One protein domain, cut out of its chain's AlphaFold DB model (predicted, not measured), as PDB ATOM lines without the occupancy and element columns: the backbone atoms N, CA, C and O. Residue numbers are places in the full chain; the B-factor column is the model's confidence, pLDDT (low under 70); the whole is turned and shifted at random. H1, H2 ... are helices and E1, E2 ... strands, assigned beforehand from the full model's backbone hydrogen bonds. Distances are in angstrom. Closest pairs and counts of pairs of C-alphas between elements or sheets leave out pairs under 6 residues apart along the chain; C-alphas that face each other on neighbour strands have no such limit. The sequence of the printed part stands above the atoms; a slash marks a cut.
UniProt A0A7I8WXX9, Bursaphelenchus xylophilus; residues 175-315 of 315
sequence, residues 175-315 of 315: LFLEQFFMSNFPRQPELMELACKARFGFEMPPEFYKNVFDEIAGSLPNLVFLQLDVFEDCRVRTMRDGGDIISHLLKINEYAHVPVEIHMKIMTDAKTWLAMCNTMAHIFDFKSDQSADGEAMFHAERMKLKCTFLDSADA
ATOM      1  N   LEU A 175     232.278 250.835 146.205       87.19
ATOM      2  CA  LEU A 175     233.121 249.633 146.235       87.19
ATOM      3  C   LEU A 175     232.649 248.590 145.218       87.19
ATOM      4  O   LEU A 175     231.513 248.626 144.758       87.19
ATOM      5  N   PHE A 176     233.513 247.628 144.915       87.00
ATOM      6  CA  PHE A 176     233.191 246.444 144.124       87.00
ATOM      7  C   PHE A 176     232.882 245.259 145.032       87.00
ATOM      8  O   PHE A 176     233.634 244.997 145.969       87.00
ATOM      9  N   LEU A 177     231.818 244.511 144.739       89.62
ATOM     10  CA  LEU A 177     231.443 243.333 145.527       89.62
ATOM     11  C   LEU A 177     232.574 242.288 145.558       89.62
ATOM     12  O   LEU A 177     232.850 241.678 146.587       89.62
ATOM     13  N   GLU A 178     233.287 242.139 144.446       86.94
ATOM     14  CA  GLU A 178     234.418 241.228 144.275       86.94
ATOM     15  C   GLU A 178     235.596 241.564 145.205       86.94
ATOM     16  O   GLU A 178     236.411 240.691 145.502       86.94
ATOM     17  N   GLN A 179     235.698 242.799 145.708       85.62
ATOM     18  CA  GLN A 179     236.772 243.172 146.633       85.62
ATOM     19  C   GLN A 179     236.659 242.431 147.971       85.62
ATOM     20  O   GLN A 179     237.688 242.119 148.560       85.62
ATOM     21  N   PHE A 180     235.450 242.060 148.405       88.94
ATOM     22  CA  PHE A 180     235.233 241.235 149.603       88.94
ATOM     23  C   PHE A 180     235.667 239.779 149.412       88.94
ATOM     24  O   PHE A 180     235.910 239.073 150.378       88.94
ATOM     25  N   PHE A 181     235.809 239.317 148.170       86.88
ATOM     26  CA  PHE A 181     236.402 238.009 147.899       86.88
ATOM     27  C   PHE A 181     237.937 238.052 147.950       86.88
ATOM     28  O   PHE A 181     238.586 237.059 148.268       86.88
ATOM     29  N   MET A 182     238.528 239.192 147.578       77.62
ATOM     30  CA  MET A 182     239.974 239.339 147.378       77.62
ATOM     31  C   MET A 182     240.728 239.866 148.603       77.62
ATOM     32  O   MET A 182     241.960 239.805 148.625       77.62
ATOM     33  N   SER A 183     240.022 240.420 149.585       73.56
ATOM     34  CA  SER A 183     240.610 241.199 150.670       73.56
ATOM     35  C   SER A 183     239.996 240.817 152.012       73.56
ATOM     36  O   SER A 183     238.803 240.566 152.096       73.56
ATOM     37  N   ASN A 184     240.818 240.849 153.064       77.44
ATOM     38  CA  ASN A 184     240.343 240.800 154.446       77.44
ATOM     39  C   ASN A 184     240.162 242.241 154.924       77.44
ATOM     40  O   ASN A 184     241.155 242.957 155.116       77.44
ATOM     41  N   PHE A 185     238.922 242.684 155.086       83.75
ATOM     42  CA  PHE A 185     238.631 244.038 155.528       83.75
ATOM     43  C   PHE A 185     238.681 244.145 157.054       83.75
ATOM     44  O   PHE A 185     238.266 243.230 157.770       83.75
ATOM     45  N   PRO A 186     239.189 245.265 157.603       86.25
ATOM     46  CA  PRO A 186     239.089 245.482 159.030       86.25
ATOM     47  C   PRO A 186     237.623 245.659 159.429       86.25
ATOM     48  O   PRO A 186     236.781 246.115 158.654       86.25
ATOM     49  N   ARG A 187     237.321 245.289 160.671       89.81
ATOM     50  CA  ARG A 187     235.957 245.321 161.192       89.81
ATOM     51  C   ARG A 187     235.455 246.761 161.356       89.81
ATOM     52  O   ARG A 187     236.072 247.539 162.080       89.81
ATOM     53  N   GLN A 188     234.297 247.067 160.777       89.62
ATOM     54  CA  GLN A 188     233.603 248.354 160.850       89.62
ATOM     55  C   GLN A 188     232.168 248.198 161.373       89.62
ATOM     56  O   GLN A 188     231.225 248.026 160.600       89.62
ATOM     57  N   PRO A 189     231.965 248.259 162.696       91.31
ATOM     58  CA  PRO A 189     230.631 248.155 163.282       91.31
ATOM     59  C   PRO A 189     229.754 249.397 163.053       91.31
ATOM     60  O   PRO A 189     228.546 249.318 163.253       91.31
ATOM     61  N   GLU A 190     230.314 250.550 162.692       92.31
ATOM     62  CA  GLU A 190     229.533 251.765 162.445       92.31
ATOM     63  C   GLU A 190     228.823 251.769 161.085       92.31
ATOM     64  O   GLU A 190     227.829 252.486 160.937       92.31
ATOM     65  N   LEU A 191     229.305 250.977 160.119       94.25
ATOM     66  CA  LEU A 191     228.740 250.917 158.775       94.25
ATOM     67  C   LEU A 191     227.437 250.112 158.789       94.25
ATOM     68  O   LEU A 191     227.421 248.930 159.127       94.25
ATOM     69  N   MET A 192     226.346 250.771 158.410       96.06
ATOM     70  CA  MET A 192     224.995 250.207 158.400       96.06
ATOM     71  C   MET A 192     224.466 250.012 156.977       96.06
ATOM     72  O   MET A 192     223.684 249.097 156.733       96.06
ATOM     73  N   GLU A 193     224.899 250.844 156.033       97.12
ATOM     74  CA  GLU A 193     224.452 250.811 154.642       97.12
ATOM     75  C   GLU A 193     225.654 250.717 153.703       97.12
ATOM     76  O   GLU A 193     226.605 251.497 153.806       97.12
ATOM     77  N   LEU A 194     225.603 249.779 152.760       95.56
ATOM     78  CA  LEU A 194     226.648 249.591 151.761       95.56
ATOM     79  C   LEU A 194     226.028 249.590 150.365       95.56
ATOM     80  O   LEU A 194     225.051 248.888 150.127       95.56
ATOM     81  N   ALA A 195     226.606 250.347 149.437       94.19
ATOM     82  CA  ALA A 195     226.285 250.289 148.019       94.19
ATOM     83  C   ALA A 195     227.526 249.870 147.222       94.19
ATOM     84  O   ALA A 195     228.542 250.575 147.182       94.19
ATOM     85  N   CYS A 196     227.442 248.711 146.584       91.69
ATOM     86  CA  CYS A 196     228.506 248.142 145.776       91.69
ATOM     87  C   CYS A 196     228.118 248.112 144.307       91.69
ATOM     88  O   CYS A 196     226.957 247.933 143.955       91.69
ATOM     89  N   LYS A 197     229.123 248.187 143.444       88.88
ATOM     90  CA  LYS A 197     228.997 247.745 142.067       88.88
ATOM     91  C   LYS A 197     229.256 246.237 141.984       88.88
ATOM     92  O   LYS A 197     230.083 245.715 142.734       88.88
ATOM     93  N   ALA A 198     228.580 245.543 141.073       87.50
ATOM     94  CA  ALA A 198     228.761 244.105 140.856       87.50
ATOM     95  C   ALA A 198     228.821 243.767 139.361       87.50
ATOM     96  O   ALA A 198     228.097 244.361 138.557       87.50
ATOM     97  N   ARG A 199     229.665 242.799 138.981       83.50
ATOM     98  CA  ARG A 199     229.789 242.333 137.594       83.50
ATOM     99  C   ARG A 199     229.165 240.950 137.436       83.50
ATOM    100  O   ARG A 199     229.602 239.996 138.067       83.50
ATOM    101  N   PHE A 200     228.161 240.840 136.565       81.94
ATOM    102  CA  PHE A 200     227.486 239.568 136.233       81.94
ATOM    103  C   PHE A 200     227.920 239.011 134.863       81.94
ATOM    104  O   PHE A 200     227.295 238.108 134.324       81.94
ATOM    105  N   GLY A 201     228.977 239.569 134.263       73.12
ATOM    106  CA  GLY A 201     229.417 239.216 132.907       73.12
ATOM    107  C   GLY A 201     230.269 237.946 132.804       73.12
ATOM    108  O   GLY A 201     230.838 237.696 131.743       73.12
ATOM    109  N   PHE A 202     230.443 237.195 133.892       74.06
ATOM    110  CA  PHE A 202     231.256 235.980 133.926       74.06
ATOM    111  C   PHE A 202     230.812 235.055 135.057       74.06
ATOM    112  O   PHE A 202     230.419 235.512 136.130       74.06
ATOM    113  N   GLU A 203     230.933 233.748 134.827       77.75
ATOM    114  CA  GLU A 203     230.670 232.737 135.847       77.75
ATOM    115  C   GLU A 203     231.628 232.916 137.034       77.75
ATOM    116  O   GLU A 203     232.850 233.011 136.877       77.75
ATOM    117  N   MET A 204     231.060 232.976 138.238       84.12
ATOM    118  CA  MET A 204     231.827 233.076 139.477       84.12
ATOM    119  C   MET A 204     232.154 231.677 140.014       84.12
ATOM    120  O   MET A 204     231.332 230.769 139.885       84.12
ATOM    121  N   PRO A 205     233.311 231.483 140.677       85.88
ATOM    122  CA  PRO A 205     233.617 230.227 141.355       85.88
ATOM    123  C   PRO A 205     232.503 229.804 142.336       85.88
ATOM    124  O   PRO A 205     231.892 230.678 142.954       85.88
ATOM    125  N   PRO A 206     232.275 228.495 142.571       83.12
ATOM    126  CA  PRO A 206     231.148 228.016 143.385       83.12
ATOM    127  C   PRO A 206     231.045 228.630 144.792       83.12
ATOM    128  O   PRO A 206     229.947 228.902 145.269       83.12
ATOM    129  N   GLU A 207     232.183 228.885 145.442       89.31
ATOM    130  CA  GLU A 207     232.251 229.447 146.801       89.31
ATOM    131  C   GLU A 207     232.312 230.987 146.819       89.31
ATOM    132  O   GLU A 207     232.402 231.579 147.890       89.31
ATOM    133  N   PHE A 208     232.284 231.658 145.659       92.56
ATOM    134  CA  PHE A 208     232.495 233.107 145.564       92.56
ATOM    135  C   PHE A 208     231.518 233.897 146.437       92.56
ATOM    136  O   PHE A 208     231.941 234.633 147.324       92.56
ATOM    137  N   TYR A 209     230.213 233.715 146.219       94.38
ATOM    138  CA  TYR A 209     229.191 234.474 146.940       94.38
ATOM    139  C   TYR A 209     229.188 234.162 148.429       94.38
ATOM    140  O   TYR A 209     229.089 235.077 149.238       94.38
ATOM    141  N   LYS A 210     229.352 232.892 148.791       94.62
ATOM    142  CA  LYS A 210     229.456 232.489 150.189       94.62
ATOM    143  C   LYS A 210     230.619 233.203 150.881       94.62
ATOM    144  O   LYS A 210     230.397 233.864 151.883       94.62
ATOM    145  N   ASN A 211     231.818 233.165 150.295       94.06
ATOM    146  CA  ASN A 211     232.991 233.840 150.854       94.06
ATOM    147  C   ASN A 211     232.799 235.361 150.944       94.06
ATOM    148  O   ASN A 211     233.151 235.959 151.953       94.06
ATOM    149  N   VAL A 212     232.208 235.982 149.916       94.38
ATOM    150  CA  VAL A 212     231.881 237.418 149.923       94.38
ATOM    151  C   VAL A 212     230.943 237.765 151.075       94.38
ATOM    152  O   VAL A 212     231.205 238.707 151.818       94.38
ATOM    153  N   PHE A 213     229.843 237.029 151.240       95.56
ATOM    154  CA  PHE A 213     228.853 237.345 152.266       95.56
ATOM    155  C   PHE A 213     229.309 236.961 153.677       95.56
ATOM    156  O   PHE A 213     228.921 237.654 154.619       95.56
ATOM    157  N   ASP A 214     230.159 235.941 153.822       94.81
ATOM    158  CA  ASP A 214     230.846 235.617 155.076       94.81
ATOM    159  C   ASP A 214     231.816 236.747 155.471       94.81
ATOM    160  O   ASP A 214     231.809 237.192 156.622       94.81
ATOM    161  N   GLU A 215     232.594 237.277 154.518       93.31
ATOM    162  CA  GLU A 215     233.493 238.414 154.757       93.31
ATOM    163  C   GLU A 215     232.714 239.689 155.099       93.31
ATOM    164  O   GLU A 215     233.072 240.395 156.042       93.31
ATOM    165  N   ILE A 216     231.612 239.979 154.397       94.12
ATOM    166  CA  ILE A 216     230.727 241.107 154.733       94.12
ATOM    167  C   ILE A 216     230.161 240.926 156.147       94.12
ATOM    168  O   ILE A 216     230.197 241.869 156.931       94.12
ATOM    169  N   ALA A 217     229.695 239.731 156.518       94.25
ATOM    170  CA  ALA A 217     229.156 239.484 157.857       94.25
ATOM    171  C   ALA A 217     230.222 239.658 158.957       94.25
ATOM    172  O   ALA A 217     229.930 240.169 160.043       94.25
ATOM    173  N   GLY A 218     231.462 239.239 158.687       93.25
ATOM    174  CA  GLY A 218     232.583 239.359 159.618       93.25
ATOM    175  C   GLY A 218     233.102 240.791 159.768       93.25
ATOM    176  O   GLY A 218     233.318 241.265 160.891       93.25
ATOM    177  N   SER A 219     233.290 241.489 158.647       92.06
ATOM    178  CA  SER A 219     233.838 242.847 158.607       92.06
ATOM    179  C   SER A 219     232.788 243.915 158.927       92.06
ATOM    180  O   SER A 219     233.109 244.885 159.609       92.06
ATOM    181  N   LEU A 220     231.523 243.726 158.546       94.44
ATOM    182  CA  LEU A 220     230.435 244.707 158.667       94.44
ATOM    183  C   LEU A 220     229.276 244.151 159.521       94.44
ATOM    184  O   LEU A 220     228.156 243.984 159.042       94.44
ATOM    185  N   PRO A 221     229.497 243.878 160.820       94.50
ATOM    186  CA  PRO A 221     228.568 243.103 161.653       94.50
ATOM    187  C   PRO A 221     227.207 243.774 161.906       94.50
ATOM    188  O   PRO A 221     226.288 243.111 162.376       94.50
ATOM    189  N   ASN A 222     227.092 245.083 161.664       96.25
ATOM    190  CA  ASN A 222     225.870 245.865 161.876       96.25
ATOM    191  C   ASN A 222     225.266 246.362 160.554       96.25
ATOM    192  O   ASN A 222     224.430 247.268 160.570       96.25
ATOM    193  N   LEU A 223     225.695 245.797 159.422       96.81
ATOM    194  CA  LEU A 223     225.087 246.086 158.136       96.81
ATOM    195  C   LEU A 223     223.595 245.737 158.206       96.81
ATOM    196  O   LEU A 223     223.217 244.661 158.669       96.81
ATOM    197  N   VAL A 224     222.741 246.657 157.767       96.44
ATOM    198  CA  VAL A 224     221.285 246.456 157.712       96.44
ATOM    199  C   VAL A 224     220.766 246.404 156.283       96.44
ATOM    200  O   VAL A 224     219.652 245.937 156.060       96.44
ATOM    201  N   PHE A 225     221.551 246.893 155.320       95.19
ATOM    202  CA  PHE A 225     221.134 247.003 153.931       95.19
ATOM    203  C   PHE A 225     222.327 247.002 152.972       95.19
ATOM    204  O   PHE A 225     223.317 247.704 153.199       95.19
ATOM    205  N   LEU A 226     222.196 246.246 151.881       96.25
ATOM    206  CA  LEU A 226     223.150 246.210 150.775       96.25
ATOM    207  C   LEU A 226     222.455 246.602 149.466       96.25
ATOM    208  O   LEU A 226     221.496 245.954 149.062       96.25
ATOM    209  N   GLN A 227     222.968 247.609 148.769       96.12
ATOM    210  CA  GLN A 227     222.594 247.912 147.390       96.12
ATOM    211  C   GLN A 227     223.665 247.381 146.432       96.12
ATOM    212  O   GLN A 227     224.857 247.577 146.663       96.12
ATOM    213  N   LEU A 228     223.248 246.729 145.348       93.69
ATOM    214  CA  LEU A 228     224.113 246.247 144.278       93.69
ATOM    215  C   LEU A 228     223.729 246.906 142.955       93.69
ATOM    216  O   LEU A 228     222.688 246.590 142.388       93.69
ATOM    217  N   ASP A 229     224.595 247.766 142.435       89.88
ATOM    218  CA  ASP A 229     224.468 248.334 141.097       89.88
ATOM    219  C   ASP A 229     225.207 247.429 140.100       89.88
ATOM    220  O   ASP A 229     226.440 247.409 140.017       89.88
ATOM    221  N   VAL A 230     224.444 246.626 139.360       85.69
ATOM    222  CA  VAL A 230     224.972 245.703 138.357       85.69
ATOM    223  C   VAL A 230     225.240 246.466 137.072       85.69
ATOM    224  O   VAL A 230     224.342 247.100 136.510       85.69
ATOM    225  N   PHE A 231     226.471 246.368 136.583       74.31
ATOM    226  CA  PHE A 231     226.849 246.939 135.300       74.31
ATOM    227  C   PHE A 231     227.514 245.888 134.412       74.31
ATOM    228  O   PHE A 231     228.264 245.023 134.871       74.31
ATOM    229  N   GLU A 232     227.213 245.969 133.119       63.59
ATOM    230  CA  GLU A 232     227.810 245.123 132.093       63.59
ATOM    231  C   GLU A 232     229.088 245.786 131.573       63.59
ATOM    232  O   GLU A 232     229.094 246.972 131.240       63.59
ATOM    233  N   ASP A 233     230.187 245.035 131.482       53.12
ATOM    234  CA  ASP A 233     231.334 245.495 130.701       53.12
ATOM    235  C   ASP A 233     230.940 245.425 129.220       53.12
ATOM    236  O   ASP A 233     230.737 244.338 128.675       53.12
ATOM    237  N   CYS A 234     230.851 246.585 128.559       40.41
ATOM    238  CA  CYS A 234     230.471 246.735 127.150       40.41
ATOM    239  C   CYS A 234     231.311 245.878 126.179       40.41
ATOM    240  O   CYS A 234     230.961 245.732 125.004       40.41
ATOM    241  N   ARG A 235     232.445 245.324 126.634       40.22
ATOM    242  CA  ARG A 235     233.305 244.428 125.848       40.22
ATOM    243  C   ARG A 235     232.807 242.984 125.808       40.22
ATOM    244  O   ARG A 235     233.177 242.254 124.890       40.22
ATOM    245  N   VAL A 236     231.954 242.571 126.743       45.31
ATOM    246  CA  VAL A 236     231.380 241.223 126.796       45.31
ATOM    247  C   VAL A 236     230.003 241.261 126.136       45.31
ATOM    248  O   VAL A 236     228.968 241.250 126.788       45.31
ATOM    249  N   ARG A 237     229.981 241.294 124.796       42.97
ATOM    250  CA  ARG A 237     228.766 241.192 123.948       42.97
ATOM    251  C   ARG A 237     228.045 239.833 124.044       42.97
ATOM    252  O   ARG A 237     227.412 239.383 123.091       42.97
ATOM    253  N   THR A 238     228.178 239.129 125.157       45.00
ATOM    254  CA  THR A 238     227.685 237.767 125.322       45.00
ATOM    255  C   THR A 238     227.198 237.532 126.744       45.00
ATOM    256  O   THR A 238     227.654 236.602 127.393       45.00
ATOM    257  N   MET A 239     226.197 238.290 127.196       50.44
ATOM    258  CA  MET A 239     225.142 237.693 128.029       50.44
ATOM    259  C   MET A 239     224.354 236.743 127.115       50.44
ATOM    260  O   MET A 239     223.265 237.066 126.647       50.44
ATOM    261  N   ARG A 240     224.986 235.640 126.686       48.75
ATOM    262  CA  ARG A 240     224.404 234.761 125.664       48.75
ATOM    263  C   ARG A 240     223.220 233.976 126.200       48.75
ATOM    264  O   ARG A 240     222.372 233.622 125.396       48.75
ATOM    265  N   ASP A 241     223.110 233.812 127.516       56.88
ATOM    266  CA  ASP A 241     222.001 233.115 128.144       56.88
ATOM    267  C   ASP A 241     221.659 233.789 129.480       56.88
ATOM    268  O   ASP A 241     222.498 233.898 130.370       56.88
ATOM    269  N   GLY A 242     220.405 234.216 129.667       63.41
ATOM    270  CA  GLY A 242     219.929 234.789 130.939       63.41
ATOM    271  C   GLY A 242     220.076 233.857 132.157       63.41
ATOM    272  O   GLY A 242     219.819 234.282 133.282       63.41
ATOM    273  N   GLY A 243     220.495 232.603 131.947       69.00
ATOM    274  CA  GLY A 243     220.808 231.631 132.993       69.00
ATOM    275  C   GLY A 243     221.942 232.070 133.923       69.00
ATOM    276  O   GLY A 243     221.824 231.855 135.129       69.00
ATOM    277  N   ASP A 244     222.972 232.749 133.412       76.62
ATOM    278  CA  ASP A 244     224.102 233.204 134.237       76.62
ATOM    279  C   ASP A 244     223.647 234.276 135.234       76.62
ATOM    280  O   ASP A 244     223.871 234.157 136.441       76.62
ATOM    281  N   ILE A 245     222.885 235.266 134.754       80.25
ATOM    282  CA  ILE A 245     222.262 236.305 135.588       80.25
ATOM    283  C   ILE A 245     221.407 235.666 136.685       80.25
ATOM    284  O   ILE A 245     221.534 236.012 137.858       80.25
ATOM    285  N   ILE A 246     220.547 234.714 136.318       80.62
ATOM    286  CA  ILE A 246     219.681 234.017 137.275       80.62
ATOM    287  C   ILE A 246     220.511 233.273 138.327       80.62
ATOM    288  O   ILE A 246     220.171 233.327 139.509       80.62
ATOM    289  N   SER A 247     221.605 232.620 137.930       84.88
ATOM    290  CA  SER A 247     222.518 231.934 138.850       84.88
ATOM    291  C   SER A 247     223.117 232.898 139.879       84.88
ATOM    292  O   SER A 247     223.056 232.630 141.083       84.88
ATOM    293  N   HIS A 248     223.606 234.064 139.438       88.69
ATOM    294  CA  HIS A 248     224.108 235.111 140.334       88.69
ATOM    295  C   HIS A 248     223.040 235.567 141.337       88.69
ATOM    296  O   HIS A 248     223.301 235.631 142.538       88.69
ATOM    297  N   LEU A 249     221.821 235.837 140.861       88.44
ATOM    298  CA  LEU A 249     220.705 236.282 141.701       88.44
ATOM    299  C   LEU A 249     220.304 235.227 142.742       88.44
ATOM    300  O   LEU A 249     220.106 235.557 143.911       88.44
ATOM    301  N   LEU A 250     220.224 233.956 142.338       88.00
ATOM    302  CA  LEU A 250     219.936 232.840 143.242       88.00
ATOM    303  C   LEU A 250     220.995 232.721 144.336       88.00
ATOM    304  O   LEU A 250     220.649 232.584 145.507       88.00
ATOM    305  N   LYS A 251     222.276 232.824 143.970       91.19
ATOM    306  CA  LYS A 251     223.393 232.744 144.917       91.19
ATOM    307  C   LYS A 251     223.436 233.932 145.876       91.19
ATOM    308  O   LYS A 251     223.727 233.744 147.055       91.19
ATOM    309  N   ILE A 252     223.097 235.133 145.409       92.44
ATOM    310  CA  ILE A 252     222.950 236.305 146.281       92.44
ATOM    311  C   ILE A 252     221.805 236.095 147.272       92.44
ATOM    312  O   ILE A 252     222.004 236.285 148.468       92.44
ATOM    313  N   ASN A 253     220.633 235.654 146.810       90.00
ATOM    314  CA  ASN A 253     219.497 235.391 147.695       90.00
ATOM    315  C   ASN A 253     219.781 234.257 148.703       90.00
ATOM    316  O   ASN A 253     219.287 234.310 149.826       90.00
ATOM    317  N   GLU A 254     220.578 233.254 148.320       91.31
ATOM    318  CA  GLU A 254     220.993 232.142 149.188       91.31
ATOM    319  C   GLU A 254     221.930 232.599 150.320       91.31
ATOM    320  O   GLU A 254     221.712 232.237 151.477       91.31
ATOM    321  N   TYR A 255     222.966 233.388 150.007       94.25
ATOM    322  CA  TYR A 255     224.051 233.682 150.955       94.25
ATOM    323  C   TYR A 255     223.965 235.048 151.639       94.25
ATOM    324  O   TYR A 255     224.601 235.244 152.675       94.25
ATOM    325  N   ALA A 256     223.184 235.996 151.118       93.19
ATOM    326  CA  ALA A 256     223.027 237.287 151.773       93.19
ATOM    327  C   ALA A 256     222.406 237.130 153.170       93.19
ATOM    328  O   ALA A 256     221.393 236.450 153.358       93.19
ATOM    329  N   HIS A 257     223.008 237.784 154.164       92.06
ATOM    330  CA  HIS A 257     222.528 237.808 155.551       92.06
ATOM    331  C   HIS A 257     221.712 239.070 155.878       92.06
ATOM    332  O   HIS A 257     221.042 239.116 156.908       92.06
ATOM    333  N   VAL A 258     221.736 240.069 154.991       93.25
ATOM    334  CA  VAL A 258     220.945 241.305 155.060       93.25
ATOM    335  C   VAL A 258     220.037 241.423 153.836       93.25
ATOM    336  O   VAL A 258     220.330 240.803 152.812       93.25
ATOM    337  N   PRO A 259     218.967 242.233 153.899       94.19
ATOM    338  CA  PRO A 259     218.220 242.628 152.710       94.19
ATOM    339  C   PRO A 259     219.131 243.241 151.638       94.19
ATOM    340  O   PRO A 259     219.907 244.160 151.927       94.19
ATOM    341  N   VAL A 260     219.001 242.752 150.402       94.44
ATOM    342  CA  VAL A 260     219.762 243.231 149.241       94.44
ATOM    343  C   VAL A 260     218.834 243.882 148.221       94.44
ATOM    344  O   VAL A 260     217.875 243.253 147.782       94.44
ATOM    345  N   GLU A 261     219.127 245.108 147.791       94.12
ATOM    346  CA  GLU A 261     218.494 245.724 146.624       94.12
ATOM    347  C   GLU A 261     219.443 245.697 145.425       94.12
ATOM    348  O   GLU A 261     220.538 246.239 145.488       94.12
ATOM    349  N   ILE A 262     219.035 245.076 144.323       90.50
ATOM    350  CA  ILE A 262     219.852 244.942 143.116       90.50
ATOM    351  C   ILE A 262     219.271 245.838 142.032       90.50
ATOM    352  O   ILE A 262     218.118 245.666 141.647       90.50
ATOM    353  N   HIS A 263     220.059 246.783 141.530       89.19
ATOM    354  CA  HIS A 263     219.725 247.623 140.385       89.19
ATOM    355  C   HIS A 263     220.462 247.098 139.166       89.19
ATOM    356  O   HIS A 263     221.688 247.060 139.140       89.19
ATOM    357  N   MET A 264     219.720 246.689 138.143       83.38
ATOM    358  CA  MET A 264     220.293 246.109 136.936       83.38
ATOM    359  C   MET A 264     219.763 246.819 135.702       83.38
ATOM    360  O   MET A 264     218.552 246.941 135.515       83.38
ATOM    361  N   LYS A 265     220.677 247.261 134.840       77.62
ATOM    362  CA  LYS A 265     220.350 247.759 133.503       77.62
ATOM    363  C   LYS A 265     220.696 246.675 132.501       77.62
ATOM    364  O   LYS A 265     221.854 246.280 132.427       77.62
ATOM    365  N   ILE A 266     219.697 246.195 131.768       71.19
ATOM    366  CA  ILE A 266     219.865 245.079 130.833       71.19
ATOM    367  C   ILE A 266     219.673 245.601 129.416       71.19
ATOM    368  O   ILE A 266     218.602 246.113 129.082       71.19
ATOM    369  N   MET A 267     220.706 245.446 128.590       71.62
ATOM    370  CA  MET A 267     220.631 245.684 127.151       71.62
ATOM    371  C   MET A 267     220.370 244.354 126.454       71.62
ATOM    372  O   MET A 267     221.270 243.539 126.261       71.62
ATOM    373  N   THR A 268     219.119 244.100 126.089       68.44
ATOM    374  CA  THR A 268     218.735 242.854 125.421       68.44
ATOM    375  C   THR A 268     217.570 243.093 124.465       68.44
ATOM    376  O   THR A 268     216.993 244.175 124.439       68.44
ATOM    377  N   ASP A 269     217.226 242.113 123.636       73.06
ATOM    378  CA  ASP A 269     216.029 242.208 122.804       73.06
ATOM    379  C   ASP A 269     214.757 241.931 123.630       73.06
ATOM    380  O   ASP A 269     214.782 241.259 124.666       73.06
ATOM    381  N   ALA A 270     213.606 242.411 123.152       73.19
ATOM    382  CA  ALA A 270     212.338 242.283 123.871       73.19
ATOM    383  C   ALA A 270     211.933 240.823 124.167       73.19
ATOM    384  O   ALA A 270     211.293 240.557 125.186       73.19
ATOM    385  N   LYS A 271     212.294 239.860 123.305       75.31
ATOM    386  CA  LYS A 271     211.947 238.445 123.499       75.31
ATOM    387  C   LYS A 271     212.783 237.840 124.626       75.31
ATOM    388  O   LYS A 271     212.230 237.136 125.471       75.31
ATOM    389  N   THR A 272     214.079 238.133 124.655       74.12
ATOM    390  CA  THR A 272     214.991 237.697 125.720       74.12
ATOM    391  C   THR A 272     214.617 238.333 127.059       74.12
ATOM    392  O   THR A 272     214.492 237.622 128.057       74.12
ATOM    393  N   TRP A 273     214.304 239.633 127.072       74.69
ATOM    394  CA  TRP A 273     213.803 240.332 128.260       74.69
ATOM    395  C   TRP A 273     212.544 239.676 128.845       74.69
ATOM    396  O   TRP A 273     212.492 239.378 130.040       74.69
ATOM    397  N   LEU A 274     211.542 239.387 128.007       76.00
ATOM    398  CA  LEU A 274     210.309 238.722 128.440       76.00
ATOM    399  C   LEU A 274     210.570 237.311 128.979       76.00
ATOM    400  O   LEU A 274     209.982 236.922 129.989       76.00
ATOM    401  N   ALA A 275     211.454 236.541 128.338       77.50
ATOM    402  CA  ALA A 275     211.821 235.206 128.805       77.50
ATOM    403  C   ALA A 275     212.498 235.253 130.186       77.50
ATOM    404  O   ALA A 275     212.144 234.472 131.074       77.50
ATOM    405  N   MET A 276     213.410 236.205 130.398       76.19
ATOM    406  CA  MET A 276     214.040 236.441 131.697       76.19
ATOM    407  C   MET A 276     213.018 236.856 132.756       76.19
ATOM    408  O   MET A 276     213.002 236.270 133.834       76.19
ATOM    409  N   CYS A 277     212.119 237.796 132.441       76.44
ATOM    410  CA  CYS A 277     211.052 238.215 133.353       76.44
ATOM    411  C   CYS A 277     210.168 237.042 133.782       76.44
ATOM    412  O   CYS A 277     209.898 236.884 134.968       76.44
ATOM    413  N   ASN A 278     209.751 236.196 132.836       78.50
ATOM    414  CA  ASN A 278     208.928 235.022 133.130       78.50
ATOM    415  C   ASN A 278     209.671 234.011 134.009       78.50
ATOM    416  O   ASN A 278     209.091 233.440 134.931       78.50
ATOM    417  N   THR A 279     210.963 233.812 133.743       79.94
ATOM    418  CA  THR A 279     211.794 232.884 134.515       79.94
ATOM    419  C   THR A 279     212.010 233.405 135.934       79.94
ATOM    420  O   THR A 279     211.811 232.668 136.892       79.94
ATOM    421  N   MET A 280     212.332 234.691 136.088       77.25
ATOM    422  CA  MET A 280     212.480 235.337 137.393       77.25
ATOM    423  C   MET A 280     211.165 235.357 138.177       77.25
ATOM    424  O   MET A 280     211.172 235.051 139.364       77.25
ATOM    425  N   ALA A 281     210.032 235.636 137.526       75.94
ATOM    426  CA  ALA A 281     208.719 235.595 138.168       75.94
ATOM    427  C   ALA A 281     208.387 234.195 138.707       75.94
ATOM    428  O   ALA A 281     207.849 234.082 139.806       75.94
ATOM    429  N   HIS A 282     208.751 233.141 137.966       76.62
ATOM    430  CA  HIS A 282     208.583 231.758 138.410       76.62
ATOM    431  C   HIS A 282     209.550 231.378 139.539       76.62
ATOM    432  O   HIS A 282     209.161 230.694 140.478       76.62
ATOM    433  N   ILE A 283     210.822 231.773 139.441       74.12
ATOM    434  CA  ILE A 283     211.858 231.404 140.417       74.12
ATOM    435  C   ILE A 283     211.637 232.098 141.755       74.12
ATOM    436  O   ILE A 283     211.816 231.479 142.802       74.12
ATOM    437  N   PHE A 284     211.274 233.375 141.719       73.00
ATOM    438  CA  PHE A 284     211.165 234.173 142.926       73.00
ATOM    439  C   PHE A 284     209.727 234.221 143.483       73.00
ATOM    440  O   PHE A 284     209.559 234.650 144.611       73.00
ATOM    441  N   ASP A 285     208.714 233.705 142.776       63.12
ATOM    442  CA  ASP A 285     207.297 233.694 143.200       63.12
ATOM    443  C   ASP A 285     206.691 235.117 143.314       63.12
ATOM    444  O   ASP A 285     206.262 235.567 144.379       63.12
ATOM    445  N   PHE A 286     206.691 235.869 142.195       60.25
ATOM    446  CA  PHE A 286     206.323 237.300 142.168       60.25
ATOM    447  C   PHE A 286     205.123 237.695 141.314       60.25
ATOM    448  O   PHE A 286     204.885 237.187 140.219       60.25
ATOM    449  N   LYS A 287     204.432 238.735 141.800       53.69
ATOM    450  CA  LYS A 287     203.521 239.579 141.021       53.69
ATOM    451  C   LYS A 287     204.355 240.572 140.214       53.69
ATOM    452  O   LYS A 287     205.054 241.393 140.800       53.69
ATOM    453  N   SER A 288     204.308 240.484 138.888       53.62
ATOM    454  CA  SER A 288     204.954 241.464 138.023       53.62
ATOM    455  C   SER A 288     204.122 242.744 137.967       53.62
ATOM    456  O   SER A 288     203.067 242.792 137.337       53.62
ATOM    457  N   ASP A 289     204.615 243.806 138.593       56.00
ATOM    458  CA  ASP A 289     204.126 245.155 138.321       56.00
ATOM    459  C   ASP A 289     204.948 245.704 137.149       56.00
ATOM    460  O   ASP A 289     206.048 246.228 137.327       56.00
ATOM    461  N   GLN A 290     204.457 245.518 135.919       54.06
ATOM    462  CA  GLN A 290     205.049 246.184 134.757       54.06
ATOM    463  C   GLN A 290     204.757 247.684 134.854       54.06
ATOM    464  O   GLN A 290     203.594 248.094 134.820       54.06
ATOM    465  N   SER A 291     205.797 248.511 134.973       53.78
ATOM    466  CA  SER A 291     205.646 249.961 134.856       53.78
ATOM    467  C   SER A 291     205.642 250.378 133.380       53.78
ATOM    468  O   SER A 291     206.230 249.716 132.523       53.78
ATOM    469  N   ALA A 292     204.984 251.498 133.066       53.25
ATOM    470  CA  ALA A 292     204.940 252.057 131.710       53.25
ATOM    471  C   ALA A 292     206.319 252.521 131.183       53.25
ATOM    472  O   ALA A 292     206.440 252.822 129.998       53.25
ATOM    473  N   ASP A 293     207.340 252.548 132.048       58.84
ATOM    474  CA  ASP A 293     208.665 253.117 131.784       58.84
ATOM    475  C   ASP A 293     209.750 252.039 131.557       58.84
ATOM    476  O   ASP A 293     210.940 252.341 131.589       58.84
ATOM    477  N   GLY A 294     209.368 250.773 131.340       65.62
ATOM    478  CA  GLY A 294     210.324 249.685 131.078       65.62
ATOM    479  C   GLY A 294     211.066 249.176 132.321       65.62
ATOM    480  O   GLY A 294     212.093 248.506 132.197       65.62
ATOM    481  N   GLU A 295     210.557 249.467 133.523       71.25
ATOM    482  CA  GLU A 295     211.074 248.909 134.775       71.25
ATOM    483  C   GLU A 295     210.256 247.679 135.199       71.25
ATOM    484  O   GLU A 295     209.022 247.696 135.181       71.25
ATOM    485  N   ALA A 296     210.950 246.624 135.629       73.38
ATOM    486  CA  ALA A 296     210.358 245.483 136.316       73.38
ATOM    487  C   ALA A 296     210.958 245.359 137.717       73.38
ATOM    488  O   ALA A 296     212.166 245.512 137.914       73.38
ATOM    489  N   MET A 297     210.100 245.068 138.687       73.75
ATOM    490  CA  MET A 297     210.499 244.838 140.066       73.75
ATOM    491  C   MET A 297     210.135 243.410 140.462       73.75
ATOM    492  O   MET A 297     208.994 242.979 140.305       73.75
ATOM    493  N   PHE A 298     211.121 242.688 140.975       75.81
ATOM    494  CA  PHE A 298     210.990 241.352 141.538       75.81
ATOM    495  C   PHE A 298     211.439 241.440 142.990       75.81
ATOM    496  O   PHE A 298     212.366 242.188 143.298       75.81
ATOM    497  N   HIS A 299     210.815 240.707 143.901       75.06
ATOM    498  CA  HIS A 299     211.405 240.547 145.228       75.06
ATOM    499  C   HIS A 299     211.876 239.101 145.389       75.06
ATOM    500  O   HIS A 299     212.006 238.386 144.405       75.06
ATOM    501  N   ALA A 300     212.209 238.700 146.598       78.56
ATOM    502  CA  ALA A 300     212.461 237.361 147.103       78.56
ATOM    503  C   ALA A 300     212.563 237.528 148.625       78.56
ATOM    504  O   ALA A 300     212.497 238.651 149.132       78.56
ATOM    505  N   GLU A 301     212.752 236.443 149.371       77.50
ATOM    506  CA  GLU A 301     212.847 236.512 150.835       77.50
ATOM    507  C   GLU A 301     213.915 237.511 151.324       77.50
ATOM    508  O   GLU A 301     213.669 238.250 152.276       77.50
ATOM    509  N   ARG A 302     215.079 237.576 150.655       79.62
ATOM    510  CA  ARG A 302     216.212 238.439 151.053       79.62
ATOM    511  C   ARG A 302     216.667 239.422 149.982       79.62
ATOM    512  O   ARG A 302     217.640 240.145 150.183       79.62
ATOM    513  N   MET A 303     215.973 239.467 148.852       85.38
ATOM    514  CA  MET A 303     216.391 240.245 147.694       85.38
ATOM    515  C   MET A 303     215.229 241.065 147.141       85.38
ATOM    516  O   MET A 303     214.102 240.599 147.043       85.38
ATOM    517  N   LYS A 304     215.515 242.291 146.730       83.19
ATOM    518  CA  LYS A 304     214.653 243.120 145.898       83.19
ATOM    519  C   LYS A 304     215.428 243.450 144.634       83.19
ATOM    520  O   LYS A 304     216.427 244.150 144.683       83.19
ATOM    521  N   LEU A 305     214.985 242.940 143.500       79.81
ATOM    522  CA  LEU A 305     215.593 243.177 142.204       79.81
ATOM    523  C   LEU A 305     214.779 244.223 141.445       79.81
ATOM    524  O   LEU A 305     213.608 244.020 141.135       79.81
ATOM    525  N   LYS A 306     215.424 245.337 141.121       81.25
ATOM    526  CA  LYS A 306     214.918 246.355 140.211       81.25
ATOM    527  C   LYS A 306     215.694 246.263 138.899       81.25
ATOM    528  O   LYS A 306     216.885 246.560 138.846       81.25
ATOM    529  N   CYS A 307     215.004 245.876 137.837       73.94
ATOM    530  CA  CYS A 307     215.565 245.796 136.497       73.94
ATOM    531  C   CYS A 307     214.991 246.908 135.618       73.94
ATOM    532  O   CYS A 307     213.776 247.105 135.577       73.94
ATOM    533  N   THR A 308     215.855 247.587 134.873       73.62
ATOM    534  CA  THR A 308     215.468 248.549 133.840       73.62
ATOM    535  C   THR A 308     215.899 248.012 132.481       73.62
ATOM    536  O   THR A 308     217.078 247.716 132.268       73.62
ATOM    537  N   PHE A 309     214.937 247.885 131.571       69.62
ATOM    538  CA  PHE A 309     215.190 247.536 130.180       69.62
ATOM    539  C   PHE A 309     215.734 248.749 129.420       69.62
ATOM    540  O   PHE A 309     215.148 249.829 129.480       69.62
ATOM    541  N   LEU A 310     216.841 248.563 128.699       67.25
ATOM    542  CA  LEU A 310     217.381 249.556 127.772       67.25
ATOM    543  C   LEU A 310     217.255 249.015 126.346       67.25
ATOM    544  O   LEU A 310     217.775 247.938 126.046       67.25
ATOM    545  N   ASP A 311     216.559 249.752 125.478       58.94
ATOM    546  CA  ASP A 311     216.451 249.380 124.069       58.94
ATOM    547  C   ASP A 311     217.830 249.503 123.402       58.94
ATOM    548  O   ASP A 311     218.533 250.501 123.549       58.94
ATOM    549  N   SER A 312     218.202 248.481 122.635       52.78
ATOM    550  CA  SER A 312     219.407 248.436 121.801       52.78
ATOM    551  C   SER A 312     219.579 249.627 120.844       52.78
ATOM    552  O   SER A 312     220.678 249.835 120.339       52.78
ATOM    553  N   ALA A 313     218.516 250.393 120.579       49.38
ATOM    554  CA  ALA A 313     218.556 251.607 119.765       49.38
ATOM    555  C   ALA A 313     219.134 252.844 120.490       49.38
ATOM    556  O   ALA A 313     219.484 253.813 119.818       49.38
ATOM    557  N   ASP A 314     219.251 252.809 121.824       43.19
ATOM    558  CA  ASP A 314     219.828 253.876 122.659       43.19
ATOM    559  C   ASP A 314     221.328 253.646 122.992       43.19
ATOM    560  O   ASP A 314     221.880 254.336 123.854       43.19
ATOM    561  N   ALA A 315     221.989 252.689 122.320       40.59
ATOM    562  CA  ALA A 315     223.404 252.319 122.498       40.59
ATOM    563  C   ALA A 315     224.318 252.769 121.342       40.59
ATOM    564  O   ALA A 315     223.903 252.682 120.162       40.59
TER     565      ALA A 315
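Overview. This is residues 175 to 315 of the 315 residues of a protein of Bursaphelenchus xylophilus (UniProt A0A7I8WXX9). A twisted sheet of five strands forms a wall, with helices H3 and H4 side by side over one face, along the strands, and no named helix on the other face. H2 continues this helix layer past H3, and the short H1 packs on H2. The printed part has 141 residues, with four named helices and five named strands in the order H1 E1 H2 E2 H3 E3 H4 E4 E5; the sheet runs E1 E2 E3 E5 E4 and is mixed. The class is mixed, helices and strands, in two layers, H3 and H4 on one face of the sheet. The whole is compact, with a radius of gyration of the C-alphas of 15.4 A, and spans 45 by 33 by 26 A.

Along the chain. In the sheet, E1 is residues 193 to 198, from C-alpha 193 at (224.452, 250.811, 154.642), and E2 is residues 225 to 230. E3, residues 260 to 267, is 22.2 A long; E5, residues 303 to 310, is 22.0 A long and ends at C-alpha 310 at (217.381, 249.556, 127.772). E4 is residues 295 to 299, 13.4 A long. H4, residues 270 to 284, is 20.7 A long, H3, residues 243 to 255, 18.4 A, and H2, residues 208 to 219, 16.3 A. H1 is residues 179 to 182, from C-alpha 179 at (236.772, 243.172, 146.633).

Arrangement. E1 and E2 are parallel, with N 196 and O 227 2.8 A apart, within hydrogen-bond range. E2 and E3 are parallel, with N 228 to O 261 at 2.8 A, and E3 and E5 are parallel, with N 306 to O 262 at 2.8 A. E4 and E5 form an antiparallel hairpin, with N 305 to O 298 at 2.7 A. E1, H2, E2 and E2, H3, E3 are strand-helix-strand units, parallel neighbour strands with a helix between, both with right-handed crossovers. H4 is on the sheet at a height of 9.8 A, over E5 and E4; its closest C-alphas to E4 are those of Phe 284 and His 299, 6.8 A. H3 lies on the same face and is close to H4 but not clearly touching it, with the C-alphas of Ile 246 and Met 280 7.3 A apart. H2 touches H3 with residues 209 to 213 alone, the C-alphas of Lys 210 and Tyr 255 being closest at 5.6 A. H1 touches H2, closest at the C-alphas of Phe 181 and Val 212, 5.0 A. In H2, H3 and H4 every O i to N i+4 pair is within hydrogen-bond range; H1 is too short for such a pair.

Size, cuts and confidence. The two C-alphas farthest apart, those of Arg 187 and Ala 313, are 45.4 A from each other. The printed part has no cut, and the link from E2 to H3, residues 231 to 242, is long. Mean pLDDT of the printed part is 78.8; residues 232 to 243, 268, 285 to 294 and 309 to 315 are under 70.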